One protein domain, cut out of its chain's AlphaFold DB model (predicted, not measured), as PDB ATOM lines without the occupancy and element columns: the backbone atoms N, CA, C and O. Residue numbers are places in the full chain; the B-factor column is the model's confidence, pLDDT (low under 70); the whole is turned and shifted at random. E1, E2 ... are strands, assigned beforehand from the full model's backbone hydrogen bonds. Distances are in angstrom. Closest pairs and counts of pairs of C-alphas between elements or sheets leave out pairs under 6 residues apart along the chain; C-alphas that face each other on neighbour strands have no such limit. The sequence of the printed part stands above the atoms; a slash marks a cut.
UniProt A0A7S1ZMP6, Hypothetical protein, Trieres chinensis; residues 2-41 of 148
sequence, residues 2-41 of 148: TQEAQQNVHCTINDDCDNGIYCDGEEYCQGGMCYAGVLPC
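This is residues 2 to 41 of the 148 residues of the protein "Hypothetical protein" of Trieres chinensis (UniProt A0A7S1ZMP6). The domain has little regular structure: the chain goes back and forth along the longest axis, out to residue 12, back to residue 23, out again through E1 and back through E2 to residue 41, making wide loops with one small two-stranded hairpin. The printed part has 40 residues, with no named helix and two strands, E1 then E2, an antiparallel sheet; the class is all strand, with only 6 residues in named elements. It is compact, with a radius of gyration of the C-alphas of 9.4 A, and spans 27 by 20 by 15 A.

Start at C-alpha 2, at (147.228, 133.616, 116.605); residues 2 to 27 hold no named element. Find E1, residues 28 to 30, 6.4 A long, from C-alpha 28 at (136.246, 124.890, 130.882). E2, residues 33 to 35, 6.7 A long, ends at C-alpha 35, at (137.676, 128.965, 127.544).

E1 and E2 form a hairpin with a tight link, antiparallel at 136 degrees. The C-alphas of Cys 29 and Cys 34 face each other at 4.8 A. Look for N 30 and O 33, 2.9 A apart, and N 28 and O 35, 3.0 A, within hydrogen-bond range.

The C-alphas farthest apart, of His 10 and Cys 41, are 27.1 A apart. The printed part has no cut. Residues 2 to 8 have pLDDT under 70.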
ATOM      1  N   THR A   2     147.802 134.860 116.056       45.44
ATOM      2  CA  THR A   2     147.228 133.616 116.605       45.44
ATOM      3  C   THR A   2     146.791 133.913 118.043       45.44
ATOM      4  O   THR A   2     147.429 133.530 119.014       45.44
ATOM      5  N   GLN A   3     145.728 134.704 118.169       46.38
ATOM      6  CA  GLN A   3     144.860 134.692 119.346       46.38
ATOM      7  C   GLN A   3     143.509 134.195 118.838       46.38
ATOM      8  O   GLN A   3     142.660 134.991 118.449       46.38
ATOM      9  N   GLU A   4     143.342 132.881 118.767       54.91
ATOM     10  CA  GLU A   4     142.030 132.263 118.573       54.91
ATOM     11  C   GLU A   4     141.753 131.347 119.769       54.91
ATOM     12  O   GLU A   4     141.636 130.142 119.630       54.91
ATOM     13  N   ALA A   5     141.662 131.930 120.968       55.56
ATOM     14  CA  ALA A   5     141.152 131.243 122.161       55.56
ATOM     15  C   ALA A   5     139.698 131.654 122.442       55.56
ATOM     16  O   ALA A   5     139.309 131.943 123.571       55.56
ATOM     17  N   GLN A   6     138.890 131.742 121.387       56.53
ATOM     18  CA  GLN A   6     137.444 131.831 121.534       56.53
ATOM     19  C   GLN A   6     136.808 130.963 120.456       56.53
ATOM     20  O   GLN A   6     136.346 131.446 119.420       56.53
ATOM     21  N   GLN A   7     136.844 129.650 120.682       61.06
ATOM     22  CA  GLN A   7     136.091 128.729 119.850       61.06
ATOM     23  C   GLN A   7     134.600 129.026 120.042       61.06
ATOM     24  O   GLN A   7     134.087 129.068 121.158       61.06
ATOM     25  N   ASN A   8     133.891 129.253 118.935       68.31
ATOM     26  CA  ASN A   8     132.437 129.431 118.896       68.31
ATOM     27  C   ASN A   8     131.714 128.083 119.095       68.31
ATOM     28  O   ASN A   8     130.847 127.700 118.308       68.31
ATOM     29  N   VAL A   9     132.151 127.329 120.102       80.06
ATOM     30  CA  VAL A   9     131.633 126.024 120.497       80.06
ATOM     31  C   VAL A   9     130.700 126.256 121.670       80.06
ATOM     32  O   VAL A   9     131.074 126.848 122.683       80.06
ATOM     33  N   HIS A  10     129.454 125.821 121.499       90.25
ATOM     34  CA  HIS A  10     128.494 125.828 122.587       90.25
ATOM     35  C   HIS A  10     128.748 124.625 123.486       90.25
ATOM     36  O   HIS A  10     128.758 123.496 123.003       90.25
ATOM     37  N   CYS A  11     128.895 124.875 124.780       94.31
ATOM     38  CA  CYS A  11     129.163 123.850 125.777       94.31
ATOM     39  C   CYS A  11     128.109 123.868 126.885       94.31
ATOM     40  O   CYS A  11     127.450 124.881 127.144       94.31
ATOM     41  N   THR A  12     127.968 122.741 127.567       95.25
ATOM     42  CA  THR A  12     127.149 122.592 128.775       95.25
ATOM     43  C   THR A  12     127.958 122.082 129.964       95.25
ATOM     44  O   THR A  12     127.596 122.365 131.108       95.25
ATOM     45  N   ILE A  13     129.062 121.385 129.695       93.94
ATOM     46  CA  ILE A  13     130.049 120.891 130.662       93.94
ATOM     47  C   ILE A  13     131.469 121.107 130.116       93.94
ATOM     48  O   ILE A  13     131.633 121.392 128.933       93.94
ATOM     49  N   ASN A  14     132.492 120.983 130.968       92.69
ATOM     50  CA  ASN A  14     133.893 121.177 130.566       92.69
ATOM     51  C   ASN A  14     134.335 120.192 129.474       92.69
ATOM     52  O   ASN A  14     134.963 120.619 128.515       92.69
ATOM     53  N   ASP A  15     133.924 118.923 129.558       92.50
ATOM     54  CA  ASP A  15     134.261 117.891 128.563       92.50
ATOM     55  C   ASP A  15     133.780 118.230 127.138       92.50
ATOM     56  O   ASP A  15     134.331 117.712 126.172       92.50
ATOM     57  N   ASP A  16     132.773 119.102 126.979       92.56
ATOM     58  CA  ASP A  16     132.324 119.564 125.654       92.56
ATOM     59  C   ASP A  16     133.351 120.492 124.982       92.56
ATOM     60  O   ASP A  16     133.265 120.745 123.779       92.56
ATOM     61  N   CYS A  17     134.269 121.050 125.773       92.75
ATOM     62  CA  CYS A  17     135.278 121.991 125.321       92.75
ATOM     63  C   CYS A  17     136.602 121.332 124.959       92.75
ATOM     64  O   CYS A  17     137.322 121.971 124.209       92.75
ATOM     65  N   ASP A  18     136.876 120.103 125.422       91.25
ATOM     66  CA  ASP A  18     138.148 119.400 125.199       91.25
ATOM     67  C   ASP A  18     138.470 119.288 123.701       91.25
ATOM     68  O   ASP A  18     137.881 118.502 122.948       91.25
ATOM     69  N   ASN A  19     139.420 120.106 123.263       89.75
ATOM     70  CA  ASN A  19     139.895 120.191 121.894       89.75
ATOM     71  C   ASN A  19     141.032 119.183 121.608       89.75
ATOM     72  O   ASN A  19     141.502 119.081 120.468       89.75
ATOM     73  N   GLY A  20     141.446 118.410 122.620       90.50
ATOM     74  CA  GLY A  20     142.491 117.397 122.553       90.50
ATOM     75  C   GLY A  20     143.926 117.926 122.628       90.50
ATOM     76  O   GLY A  20     144.849 117.108 122.585       90.50
ATOM     77  N   ILE A  21     144.123 119.239 122.740       91.81
ATOM     78  CA  ILE A  21     145.412 119.898 122.961       91.81
ATOM     79  C   ILE A  21     145.673 119.887 124.470       91.81
ATOM     80  O   ILE A  21     144.789 120.105 125.292       91.81
ATOM     81  N   TYR A  22     146.878 119.499 124.862       92.25
ATOM     82  CA  TYR A  22     147.270 119.443 126.264       92.25
ATOM     83  C   TYR A  22     147.900 120.760 126.715       92.25
ATOM     84  O   TYR A  22     147.613 121.227 127.817       92.25
ATOM     85  N   CYS A  23     148.755 121.369 125.889       93.19
ATOM     86  CA  CYS A  23     149.566 122.509 126.306       93.19
ATOM     87  C   CYS A  23     148.817 123.839 126.354       93.19
ATOM     88  O   CYS A  23     149.386 124.804 126.857       93.19
ATOM     89  N   ASP A  24     147.576 123.921 125.875       90.50
ATOM     90  CA  ASP A  24     146.697 125.079 126.086       90.50
ATOM     91  C   ASP A  24     145.872 124.983 127.384       90.50
ATOM     92  O   ASP A  24     145.206 125.951 127.762       90.50
ATOM     93  N   GLY A  25     146.016 123.880 128.124       91.50
ATOM     94  CA  GLY A  25     145.463 123.696 129.461       91.50
ATOM     95  C   GLY A  25     144.040 123.150 129.481       91.50
ATOM     96  O   GLY A  25     143.345 123.100 128.475       91.50
ATOM     97  N   GLU A  26     143.584 122.738 130.667       91.62
ATOM     98  CA  GLU A  26     142.250 122.149 130.838       91.62
ATOM     99  C   GLU A  26     141.142 123.171 130.537       91.62
ATOM    100  O   GLU A  26     140.918 124.123 131.292       91.62
ATOM    101  N   GLU A  27     140.445 122.969 129.423       94.06
ATOM    102  CA  GLU A  27     139.375 123.850 128.974       94.06
ATOM    103  C   GLU A  27     138.131 123.729 129.856       94.06
ATOM    104  O   GLU A  27     137.756 122.655 130.334       94.06
ATOM    105  N   TYR A  28     137.447 124.853 130.061       92.62
ATOM    106  CA  TYR A  28     136.246 124.890 130.882       92.62
ATOM    107  C   TYR A  28     135.093 125.603 130.189       92.62
ATOM    108  O   TYR A  28     135.253 126.578 129.449       92.62
ATOM    109  N   CYS A  29     133.891 125.111 130.478       94.69
ATOM    110  CA  CYS A  29     132.663 125.691 129.978       94.69
ATOM    111  C   CYS A  29     132.156 126.773 130.929       94.69
ATOM    112  O   CYS A  29     131.801 126.502 132.080       94.69
ATOM    113  N   GLN A  30     132.047 128.006 130.440       94.50
ATOM    114  CA  GLN A  30     131.490 129.113 131.210       94.50
ATOM    115  C   GLN A  30     130.484 129.908 130.377       94.50
ATOM    116  O   GLN A  30     130.787 130.437 129.316       94.50
ATOM    117  N   GLY A  31     129.239 130.001 130.855       92.31
ATOM    118  CA  GLY A  31     128.197 130.767 130.158       92.31
ATOM    119  C   GLY A  31     127.830 130.219 128.770       92.31
ATOM    120  O   GLY A  31     127.368 130.982 127.926       92.31
ATOM    121  N   GLY A  32     128.030 128.917 128.537       92.81
ATOM    122  CA  GLY A  32     127.753 128.267 127.255       92.81
ATOM    123  C   GLY A  32     128.838 128.463 126.197       92.81
ATOM    124  O   GLY A  32     128.554 128.223 125.025       92.81
ATOM    125  N   MET A  33     130.025 128.916 126.605       92.19
ATOM    126  CA  MET A  33     131.201 129.156 125.770       92.19
ATOM    127  C   MET A  33     132.436 128.492 126.385       92.19
ATOM    128  O   MET A  33     132.573 128.457 127.611       92.19
ATOM    129  N   CYS A  34     133.332 128.007 125.530       92.88
ATOM    130  CA  CYS A  34     134.587 127.383 125.939       92.88
ATOM    131  C   CYS A  34     135.702 128.407 126.155       92.88
ATOM    132  O   CYS A  34     135.846 129.360 125.381       92.88
ATOM    133  N   TYR A  35     136.499 128.177 127.196       89.56
ATOM    134  CA  TYR A  35     137.676 128.965 127.544       89.56
ATOM    135  C   TYR A  35     138.864 128.037 127.791       89.56
ATOM    136  O   TYR A  35     138.706 127.007 128.443       89.56
ATOM    137  N   ALA A  36     140.037 128.441 127.301       87.69
ATOM    138  CA  ALA A  36     141.294 127.766 127.602       87.69
ATOM    139  C   ALA A  36     141.615 127.847 129.101       87.69
ATOM    140  O   ALA A  36     141.314 128.851 129.761       87.69
ATOM    141  N   GLY A  37     142.213 126.775 129.614       88.06
ATOM    142  CA  GLY A  37     142.594 126.635 131.009       88.06
ATOM    143  C   GLY A  37     143.862 127.388 131.391       88.06
ATOM    144  O   GLY A  37     144.382 128.245 130.677       88.06
ATOM    145  N   VAL A  38     144.380 127.039 132.568       90.38
ATOM    146  CA  VAL A  38     145.742 127.411 132.962       90.38
ATOM    147  C   VAL A  38     146.711 126.505 132.207       90.38
ATOM    148  O   VAL A  38     146.506 125.293 132.169       90.38
ATOM    149  N   LEU A  39     147.760 127.093 131.626       91.56
ATOM    150  CA  LEU A  39     148.809 126.335 130.943       91.56
ATOM    151  C   LEU A  39     149.411 125.297 131.905       91.56
ATOM    152  O   LEU A  39     149.739 125.656 133.038       91.56
ATOM    153  N   PRO A  40     149.587 124.037 131.475       91.06
ATOM    154  CA  PRO A  40     150.045 122.971 132.361       91.06
ATOM    155  C   PRO A  40     151.517 123.106 132.760       91.06
ATOM    156  O   PRO A  40     151.912 122.538 133.771       91.06
ATOM    157  N   CYS A  41     152.320 123.824 131.966       91.69
ATOM    158  CA  CYS A  41     153.755 123.956 132.176       91.69
ATOM    159  C   CYS A  41     154.124 125.416 132.421       91.69
ATOM    160  O   CYS A  41     154.066 126.246 131.510       91.69
TER     161      CYS A  41